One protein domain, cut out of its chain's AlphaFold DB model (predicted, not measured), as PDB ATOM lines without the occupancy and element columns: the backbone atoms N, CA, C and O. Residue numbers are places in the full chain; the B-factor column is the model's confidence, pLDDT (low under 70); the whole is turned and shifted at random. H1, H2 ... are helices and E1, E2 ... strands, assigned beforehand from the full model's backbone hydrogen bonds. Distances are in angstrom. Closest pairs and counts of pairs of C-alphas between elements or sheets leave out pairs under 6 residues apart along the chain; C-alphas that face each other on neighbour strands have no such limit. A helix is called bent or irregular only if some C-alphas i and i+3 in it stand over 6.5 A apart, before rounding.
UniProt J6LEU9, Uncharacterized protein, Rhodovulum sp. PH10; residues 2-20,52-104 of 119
ATOM      1  N   LYS A   2     178.737 112.885 123.724       33.78
ATOM      2  CA  LYS A   2     179.421 113.550 124.840       33.78
ATOM      3  C   LYS A   2     178.577 113.247 126.073       33.78
ATOM      4  O   LYS A   2     177.432 113.678 126.133       33.78
ATOM      5  N   ALA A   3     179.096 112.412 126.963       38.38
ATOM      6  CA  ALA A   3     178.488 112.202 128.265       38.38
ATOM      7  C   ALA A   3     178.512 113.532 129.032       38.38
ATOM      8  O   ALA A   3     179.526 114.237 128.986       38.38
ATOM      9  N   PHE A   4     177.400 113.866 129.685       41.34
ATOM     10  CA  PHE A   4     177.293 115.001 130.599       41.34
ATOM     11  C   PHE A   4     178.454 114.962 131.604       41.34
ATOM     12  O   PHE A   4     178.757 113.908 132.176       41.34
ATOM     13  N   ARG A   5     179.130 116.092 131.814       52.91
ATOM     14  CA  ARG A   5     180.095 116.240 132.906       52.91
ATOM     15  C   ARG A   5     179.275 116.521 134.153       52.91
ATOM     16  O   ARG A   5     178.836 117.640 134.313       52.91
ATOM     17  N   ASN A   6     179.050 115.509 134.993       68.62
ATOM     18  CA  ASN A   6     178.292 115.615 136.246       68.62
ATOM     19  C   ASN A   6     177.014 116.468 136.106       68.62
ATOM     20  O   ASN A   6     177.021 117.667 136.356       68.62
ATOM     21  N   ILE A   7     175.898 115.842 135.731       63.88
ATOM     22  CA  ILE A   7     174.631 116.526 135.418       63.88
ATOM     23  C   ILE A   7     174.171 117.533 136.485       63.88
ATOM     24  O   ILE A   7     173.530 118.524 136.158       63.88
ATOM     25  N   ARG A   8     174.544 117.325 137.753       62.81
ATOM     26  CA  ARG A   8     174.265 118.265 138.841       62.81
ATOM     27  C   ARG A   8     174.979 119.610 138.650       62.81
ATOM     28  O   ARG A   8     174.378 120.647 138.916       62.81
ATOM     29  N   ASP A   9     176.220 119.597 138.176       68.56
ATOM     30  CA  ASP A   9     177.001 120.805 137.898       68.56
ATOM     31  C   ASP A   9     176.439 121.546 136.676       68.56
ATOM     32  O   ASP A   9     176.253 122.759 136.729       68.56
ATOM     33  N   GLU A  10     176.066 120.824 135.614       66.62
ATOM     34  CA  GLU A  10     175.446 121.429 134.423       66.62
ATOM     35  C   GLU A  10     174.064 122.031 134.724       66.62
ATOM     36  O   GLU A  10     173.757 123.139 134.283       66.62
ATOM     37  N   MET A  11     173.239 121.347 135.525       66.25
ATOM     38  CA  MET A  11     171.960 121.893 135.988       66.25
ATOM     39  C   MET A  11     172.167 123.152 136.828       66.25
ATOM     40  O   MET A  11     171.465 124.141 136.631       66.25
ATOM     41  N   ARG A  12     173.167 123.154 137.715       66.62
ATOM     42  CA  ARG A  12     173.519 124.325 138.520       66.62
ATOM     43  C   ARG A  12     173.938 125.515 137.656       66.62
ATOM     44  O   ARG A  12     173.466 126.625 137.893       66.62
ATOM     45  N   GLU A  13     174.787 125.305 136.652       66.62
ATOM     46  CA  GLU A  13     175.172 126.369 135.713       66.62
ATOM     47  C   GLU A  13     173.967 126.892 134.918       66.62
ATOM     48  O   GLU A  13     173.807 128.107 134.771       66.62
ATOM     49  N   ALA A  14     173.076 126.001 134.473       62.38
ATOM     50  CA  ALA A  14     171.846 126.383 133.783       62.38
ATOM     51  C   ALA A  14     170.922 127.231 134.671       62.38
ATOM     52  O   ALA A  14     170.343 128.209 134.194       62.38
ATOM     53  N   VAL A  15     170.821 126.921 135.967       55.41
ATOM     54  CA  VAL A  15     170.041 127.736 136.908       55.41
ATOM     55  C   VAL A  15     170.658 129.097 137.122       55.41
ATOM     56  O   VAL A  15     169.924 130.081 137.108       55.41
ATOM     57  N   ILE A  16     171.977 129.194 137.280       59.88
ATOM     58  CA  ILE A  16     172.654 130.490 137.421       59.88
ATOM     59  C   ILE A  16     172.370 131.367 136.196       59.88
ATOM     60  O   ILE A  16     172.047 132.546 136.348       59.88
ATOM     61  N   LEU A  17     172.417 130.792 134.991       59.59
ATOM     62  CA  LEU A  17     172.109 131.496 133.744       59.59
ATOM     63  C   LEU A  17     170.627 131.913 133.648       59.59
ATOM     64  O   LEU A  17     170.317 133.004 133.179       59.59
ATOM     65  N   ALA A  18     169.707 131.061 134.107       51.84
ATOM     66  CA  ALA A  18     168.268 131.318 134.048       51.84
ATOM     67  C   ALA A  18     167.776 132.287 135.139       51.84
ATOM     68  O   ALA A  18     166.870 133.077 134.899       51.84
ATOM     69  N   THR A  19     168.372 132.257 136.333       47.84
ATOM     70  CA  THR A  19     167.978 133.092 137.486       47.84
ATOM     71  C   THR A  19     168.651 134.459 137.503       47.84
ATOM     72  O   THR A  19     168.124 135.385 138.117       47.84
ATOM     73  N   SER A  20     169.755 134.644 136.766       51.00
ATOM     74  CA  SER A  20     170.317 135.979 136.504       51.00
ATOM     75  C   SER A  20     169.398 136.855 135.635       51.00
ATOM     76  O   SER A  20     169.556 138.075 135.612       51.00
ATOM     77  N   MET A  52     152.027 128.813 135.361       79.94
ATOM     78  CA  MET A  52     152.843 128.038 134.424       79.94
ATOM     79  C   MET A  52     154.293 128.514 134.489       79.94
ATOM     80  O   MET A  52     155.193 127.691 134.618       79.94
ATOM     81  N   ALA A  53     154.518 129.833 134.485       79.50
ATOM     82  CA  ALA A  53     155.855 130.413 134.618       79.50
ATOM     83  C   ALA A  53     156.534 130.002 135.938       79.50
ATOM     84  O   ALA A  53     157.683 129.566 135.921       79.50
ATOM     85  N   ALA A  54     155.806 130.038 137.060       77.88
ATOM     86  CA  ALA A  54     156.308 129.551 138.349       77.88
ATOM     87  C   ALA A  54     156.677 128.055 138.307       77.88
ATOM     88  O   ALA A  54     157.708 127.649 138.836       77.88
ATOM     89  N   SER A  55     155.881 127.234 137.611       80.19
ATOM     90  CA  SER A  55     156.184 125.806 137.437       80.19
ATOM     91  C   SER A  55     157.481 125.587 136.647       80.19
ATOM     92  O   SER A  55     158.282 124.729 137.009       80.19
ATOM     93  N   PHE A  56     157.733 126.384 135.599       82.56
ATOM     94  CA  PHE A  56     159.004 126.342 134.867       82.56
ATOM     95  C   PHE A  56     160.190 126.773 135.733       82.56
ATOM     96  O   PHE A  56     161.243 126.141 135.662       82.56
ATOM     97  N   ALA A  57     160.026 127.799 136.571       81.62
ATOM     98  CA  ALA A  57     161.073 128.234 137.495       81.62
ATOM     99  C   ALA A  57     161.463 127.118 138.481       81.62
ATOM    100  O   ALA A  57     162.649 126.882 138.708       81.62
ATOM    101  N   GLU A  58     160.487 126.373 139.001       82.81
ATOM    102  CA  GLU A  58     160.756 125.229 139.881       82.81
ATOM    103  C   GLU A  58     161.431 124.063 139.147       82.81
ATOM    104  O   GLU A  58     162.358 123.462 139.684       82.81
ATOM    105  N   LEU A  59     161.053 123.783 137.892       86.00
ATOM    106  CA  LEU A  59     161.742 122.775 137.076       86.00
ATOM    107  C   LEU A  59     163.217 123.120 136.846       86.00
ATOM    108  O   LEU A  59     164.061 122.226 136.814       86.00
ATOM    109  N   VAL A  60     163.532 124.405 136.680       84.00
ATOM    110  CA  VAL A  60     164.915 124.883 136.574       84.00
ATOM    111  C   VAL A  60     165.637 124.634 137.900       84.00
ATOM    112  O   VAL A  60     166.701 124.022 137.920       84.00
ATOM    113  N   ARG A  61     165.026 125.014 139.026       80.38
ATOM    114  CA  ARG A  61     165.606 124.911 140.376       80.38
ATOM    115  C   ARG A  61     165.579 123.513 140.993       80.38
ATOM    116  O   ARG A  61     166.027 123.350 142.123       80.38
ATOM    117  N   ALA A  62     165.128 122.498 140.264       79.38
ATOM    118  CA  ALA A  62     164.957 121.139 140.774       79.38
ATOM    119  C   ALA A  62     166.221 120.529 141.410       79.38
ATOM    120  O   ALA A  62     166.120 119.690 142.302       79.38
ATOM    121  N   TYR A  63     167.416 120.970 140.998       72.06
ATOM    122  CA  TYR A  63     168.680 120.537 141.606       72.06
ATOM    123  C   TYR A  63     168.920 121.092 143.029       72.06
ATOM    124  O   TYR A  63     169.759 120.548 143.743       72.06
ATOM    125  N   GLU A  64     168.225 122.164 143.433       77.25
ATOM    126  CA  GLU A  64     168.305 122.787 144.770       77.25
ATOM    127  C   GLU A  64     167.252 122.238 145.735       77.25
ATOM    128  O   GLU A  64     167.412 122.361 146.947       77.25
ATOM    129  N   THR A  65     166.151 121.701 145.206       75.44
ATOM    130  CA  THR A  65     164.925 121.425 145.971       75.44
ATOM    131  C   THR A  65     164.595 119.939 146.099       75.44
ATOM    132  O   THR A  65     163.554 119.604 146.660       75.44
ATOM    133  N   ASP A  66     165.446 119.046 145.573       72.25
ATOM    134  CA  ASP A  66     165.181 117.603 145.434       72.25
ATOM    135  C   ASP A  66     163.839 117.301 144.735       72.25
ATOM    136  O   ASP A  66     163.244 116.229 144.903       72.25
ATOM    137  N   ALA A  67     163.337 118.250 143.936       80.94
ATOM    138  CA  ALA A  67     162.107 118.069 143.191       80.94
ATOM    139  C   ALA A  67     162.285 116.917 142.184       80.94
ATOM    140  O   ALA A  67     163.313 116.834 141.507       80.94
ATOM    141  N   PRO A  68     161.280 116.037 142.036       82.81
ATOM    142  CA  PRO A  68     161.404 114.840 141.210       82.81
ATOM    143  C   PRO A  68     161.437 115.146 139.712       82.81
ATOM    144  O   PRO A  68     161.679 114.239 138.927       82.81
ATOM    145  N   PHE A  69     161.146 116.381 139.297       88.94
ATOM    146  CA  PHE A  69     161.126 116.784 137.898       88.94
ATOM    147  C   PHE A  69     162.077 117.941 137.669       88.94
ATOM    148  O   PHE A  69     162.047 118.910 138.419       88.94
ATOM    149  N   ALA A  70     162.852 117.856 136.595       89.00
ATOM    150  CA  ALA A  70     163.829 118.858 136.223       89.00
ATOM    151  C   ALA A  70     163.707 119.253 134.753       89.00
ATOM    152  O   ALA A  70     163.440 118.403 133.899       89.00
ATOM    153  N   LEU A  71     163.964 120.527 134.459       88.69
ATOM    154  CA  LEU A  71     164.232 121.004 133.107       88.69
ATOM    155  C   LEU A  71     165.743 120.974 132.870       88.69
ATOM    156  O   LEU A  71     166.502 121.650 133.559       88.69
ATOM    157  N   ILE A  72     166.178 120.189 131.890       85.56
ATOM    158  CA  ILE A  72     167.592 119.964 131.588       85.56
ATOM    159  C   ILE A  72     167.869 120.471 130.176       85.56
ATOM    160  O   ILE A  72     167.260 119.999 129.217       85.56
ATOM    161  N   SER A  73     168.799 121.419 130.049       85.06
ATOM    162  CA  SER A  73     169.346 121.823 128.751       85.06
ATOM    163  C   SER A  73     170.234 120.703 128.208       85.06
ATOM    164  O   SER A  73     171.060 120.154 128.938       85.06
ATOM    165  N   CYS A  74     170.052 120.316 126.949       83.38
ATOM    166  CA  CYS A  74     170.788 119.210 126.347       83.38
ATOM    167  C   CYS A  74     170.948 119.382 124.832       83.38
ATOM    168  O   CYS A  74     170.591 120.407 124.257       83.38
ATOM    169  N   PHE A  75     171.537 118.381 124.178       83.44
ATOM    170  CA  PHE A  75     171.725 118.369 122.731       83.44
ATOM    171  C   PHE A  75     171.172 117.081 122.134       83.44
ATOM    172  O   PHE A  75     171.447 115.991 122.639       83.44
ATOM    173  N   VAL A  76     170.469 117.198 121.012       79.38
ATOM    174  CA  VAL A  76     170.043 116.060 120.188       79.38
ATOM    175  C   VAL A  76     170.498 116.325 118.763       79.38
ATOM    176  O   VAL A  76     170.338 117.424 118.251       79.38
ATOM    177  N   ASN A  77     171.150 115.339 118.144       82.19
ATOM    178  CA  ASN A  77     171.756 115.470 116.811       82.19
ATOM    179  C   ASN A  77     172.732 116.660 116.661       82.19
ATOM    180  O   ASN A  77     172.991 117.118 115.555       82.19
ATOM    181  N   GLY A  78     173.310 117.138 117.769       84.38
ATOM    182  CA  GLY A  78     174.206 118.299 117.784       84.38
ATOM    183  C   GLY A  78     173.495 119.652 117.875       84.38
ATOM    184  O   GLY A  78     174.174 120.667 118.008       84.38
ATOM    185  N   GLU A  79     172.161 119.676 117.873       82.69
ATOM    186  CA  GLU A  79     171.362 120.886 118.066       82.69
ATOM    187  C   GLU A  79     170.979 121.067 119.541       82.69
ATOM    188  O   GLU A  79     170.662 120.079 120.213       82.69
ATOM    189  N   PRO A  80     171.010 122.307 120.064       85.88
ATOM    190  CA  PRO A  80     170.576 122.596 121.424       85.88
ATOM    191  C   PRO A  80     169.068 122.368 121.570       85.88
ATOM    192  O   PRO A  80     168.272 122.781 120.728       85.88
ATOM    193  N   THR A  81     168.677 121.727 122.665       89.38
ATOM    194  CA  THR A  81     167.289 121.459 123.042       89.38
ATOM    195  C   THR A  81     167.160 121.430 124.571       89.38
ATOM    196  O   THR A  81     168.124 121.669 125.299       89.38
ATOM    197  N   ALA A  82     165.962 121.170 125.080       88.56
ATOM    198  CA  ALA A  82     165.708 120.957 126.492       88.56
ATOM    199  C   ALA A  82     164.807 119.738 126.691       88.56
ATOM    200  O   ALA A  82     163.983 119.402 125.840       88.56
ATOM    201  N   THR A  83     164.937 119.089 127.841       88.06
ATOM    202  CA  THR A  83     164.082 117.973 128.239       88.06
ATOM    203  C   THR A  83     163.503 118.207 129.624       88.06
ATOM    204  O   THR A  83     164.194 118.686 130.518       88.06
ATOM    205  N   ILE A  84     162.229 117.858 129.801       89.69
ATOM    206  CA  ILE A  84     161.649 117.676 131.130       89.69
ATOM    207  C   ILE A  84     161.867 116.215 131.493       89.69
ATOM    208  O   ILE A  84     161.395 115.323 130.783       89.69
ATOM    209  N   ALA A  85     162.572 115.972 132.590       88.50
ATOM    210  CA  ALA A  85     162.939 114.638 133.033       88.50
ATOM    211  C   ALA A  85     162.493 114.383 134.470       88.50
ATOM    212  O   ALA A  85     162.477 115.292 135.298       88.50
ATOM    213  N   LEU A  86     162.174 113.125 134.767       89.12
ATOM    214  CA  LEU A  86     162.114 112.627 136.133       89.12
ATOM    215  C   LEU A  86     163.549 112.409 136.630       89.12
ATOM    216  O   LEU A  86     164.325 111.713 135.972       89.12
ATOM    217  N   THR A  87     163.889 112.962 137.787       85.06
ATOM    218  CA  THR A  87     165.184 112.796 138.449       85.06
ATOM    219  C   THR A  87     165.020 111.955 139.712       85.06
ATOM    220  O   THR A  87     164.056 112.102 140.467       85.06
ATOM    221  N   LYS A  88     165.948 111.023 139.944       82.75
ATOM    222  CA  LYS A  88     166.007 110.239 141.184       82.75
ATOM    223  C   LYS A  88     167.451 110.084 141.651       82.75
ATOM    224  O   LYS A  88     168.294 109.707 140.838       82.75
ATOM    225  N   PRO A  89     167.749 110.320 142.937       80.88
ATOM    226  CA  PRO A  89     169.033 109.932 143.505       80.88
ATOM    227  C   PRO A  89     169.219 108.412 143.409       80.88
ATOM    228  O   PRO A  89     168.318 107.649 143.759       80.88
ATOM    229  N   GLU A  90     170.389 107.976 142.957       81.25
ATOM    230  CA  GLU A  90     170.782 106.570 142.865       81.25
ATOM    231  C   GLU A  90     172.218 106.424 143.388       81.25
ATOM    232  O   GLU A  90     173.200 106.565 142.653       81.25
ATOM    233  N   GLY A  91     172.341 106.208 144.704       82.94
ATOM    234  CA  GLY A  91     173.629 106.240 145.401       82.94
ATOM    235  C   GLY A  91     174.300 107.610 145.263       82.94
ATOM    236  O   GLY A  91     173.697 108.629 145.592       82.94
ATOM    237  N   ASP A  92     175.520 107.624 144.722       82.06
ATOM    238  CA  ASP A  92     176.287 108.849 144.438       82.06
ATOM    239  C   ASP A  92     175.970 109.462 143.061       82.06
ATOM    240  O   ASP A  92     176.600 110.433 142.639       82.06
ATOM    241  N   SER A  93     175.004 108.897 142.333       73.88
ATOM    242  CA  SER A  93     174.624 109.323 140.986       73.88
ATOM    243  C   SER A  93     173.187 109.845 140.927       73.88
ATOM    244  O   SER A  93     172.390 109.643 141.844       73.88
ATOM    245  N   LEU A  94     172.855 110.559 139.849       77.81
ATOM    246  CA  LEU A  94     171.497 111.018 139.572       77.81
ATOM    247  C   LEU A  94     170.970 110.273 138.348       77.81
ATOM    248  O   LEU A  94     171.486 110.447 137.243       77.81
ATOM    249  N   MET A  95     169.928 109.470 138.541       83.44
ATOM    250  CA  MET A  95     169.180 108.878 137.442       83.44
ATOM    251  C   MET A  95     168.274 109.942 136.820       83.44
ATOM    252  O   MET A  95     167.571 110.663 137.531       83.44
ATOM    253  N   VAL A  96     168.301 110.032 135.491       83.62
ATOM    254  CA  VAL A  96     167.525 110.992 134.702       83.62
ATOM    255  C   VAL A  96     166.726 110.225 133.655       83.62
ATOM    256  O   VAL A  96     167.301 109.588 132.774       83.62
ATOM    257  N   MET A  97     165.399 110.301 133.739       87.62
ATOM    258  CA  MET A  97     164.475 109.680 132.791       87.62
ATOM    259  C   MET A  97     163.700 110.767 132.034       87.62
ATOM    260  O   MET A  97     162.789 111.369 132.611       87.62
ATOM    261  N   PRO A  98     164.041 111.040 130.761       83.62
ATOM    262  CA  PRO A  98     163.325 112.008 129.933       83.62
ATOM    263  C   PRO A  98     161.842 111.650 129.805       83.62
ATOM    264  O   PRO A  98     161.501 110.502 129.524       83.62
ATOM    265  N   LEU A  99     160.968 112.635 129.995       87.00
ATOM    266  CA  LEU A  99     159.520 112.504 129.803       87.00
ATOM    267  C   LEU A  99     159.068 113.252 128.551       87.00
ATOM    268  O   LEU A  99     158.274 112.740 127.768       87.00
ATOM    269  N   PHE A 100     159.610 114.454 128.362       86.19
ATOM    270  CA  PHE A 100     159.356 115.302 127.203       86.19
ATOM    271  C   PHE A 100     160.672 115.883 126.699       86.19
ATOM    272  O   PHE A 100     161.548 116.220 127.497       86.19
ATOM    273  N   VAL A 101     160.804 116.035 125.386       83.94
ATOM    274  CA  VAL A 101     161.945 116.693 124.739       83.94
ATOM    275  C   VAL A 101     161.397 117.785 123.834       83.94
ATOM    276  O   VAL A 101     160.437 117.554 123.100       83.94
ATOM    277  N   ALA A 102     161.983 118.978 123.901       85.06
ATOM    278  CA  ALA A 102     161.652 120.056 122.987       85.06
ATOM    279  C   ALA A 102     162.081 119.661 121.567       85.06
ATOM    280  O   ALA A 102     163.244 119.338 121.311       85.06
ATOM    281  N   VAL A 103     161.125 119.659 120.645       84.62
ATOM    282  CA  VAL A 103     161.374 119.285 119.253       84.62
ATOM    283  C   VAL A 103     162.212 120.373 118.588       84.62
ATOM    284  O   VAL A 103     161.875 121.555 118.670       84.62
ATOM    285  N   THR A 104     163.302 119.985 117.929       82.31
ATOM    286  CA  THR A 104     164.083 120.885 117.066       82.31
ATOM    287  C   THR A 104     163.721 120.648 115.595       82.31
ATOM    288  O   THR A 104     163.170 119.595 115.272       82.31
TER     289      THR A 104
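What this domain is: This is residues 2 to 20 and 52 to 104 of the 119 residues of an uncharacterized protein of Rhodovulum sp. PH10 (UniProt J6LEU9). A strongly twisted sheet of three strands, E1, E2 and E3, each of them bending partway along, has the two helices H1 and H2 over one face, while its other face is bare of named helices. H1 crosses over the edge strand E1, and H2 runs slantwise over E1 and E2, meeting H1 near its own later part. The printed part has 72 residues with two named helices and three named strands, in the order H1 H2 E1 E2 E3; the sheet has the order E1, E2, E3 and is antiparallel, and the class is mixed, helices and strands. The whole is compact, with a radius of gyration of the C-alphas of 11.8 A, and rounded, with spans of 30 by 29 by 23 A.

How they stand to each other: H1, residues 7 to 19, is on the sheet at a height of 9.4 A, over E1, residues 69 to 76; their closest C-alphas are those of Met 11 and Ile 72, 6.5 A apart. On the local plane its line and that of E1 stand at 85 degrees, across the strands. H2, residues 52 to 65, touches H1 with residues 60 to 63 alone; the closest C-alphas, of Val 15 and Val 60, are 5.9 A apart. The two run opposite ways at a steep tilt of 43 degrees and lie on the same face of the sheet. H2 has a height of 8.8 A over the sheet and its closest C-alphas to E1 are those of Leu 59 and Ala 70, 4.5 A. It lies over E2, residues 79 to 90, at 52 degrees on the local plane, slantwise to the strands, and only just over E1, on which 3 of its C-alphas fall. E1, E2 and E3, residues 93 to 101, form a meander, each strand the antiparallel neighbour of the one before. In the hairpin of E1 and E2, N 72 and O 83 are within hydrogen-bond range at 2.8 A; in the hairpin of E2 and E3, N 88 and O 95 are at 2.9 A. Every O i to N i+4 pair is within range in H1, and 8 of 10 in H2.

Where its parts are: H1 begins at C-alpha 7, (174.631, 116.526, 135.418), and measures 18.0 A. H2 also measures 18.0 A and is irregular, with C-alphas 60 and 63 7.6 A apart. E1, 19.8 A long, bends by 62 degrees at residue 73. E2, 28.6 A, bends by 69 degrees at residue 86. E3, 21.9 A, bends by 51 degrees at residue 98 and ends at C-alpha 101, (161.945, 116.693, 124.739).

The domain as a whole: The two C-alphas farthest apart, of Gly 91 and Thr 104, are 33.3 A from each other. Residues 21 to 51 are not printed, and C-alphas 20 and 52 are 19.3 A apart across this cut, which falls in the link from H1 to H2. The links H2 to E1, E1 to E2 and E2 to E3 are tight. The mean pLDDT of the printed part is 76.2; residues 2 to 20 are under 70.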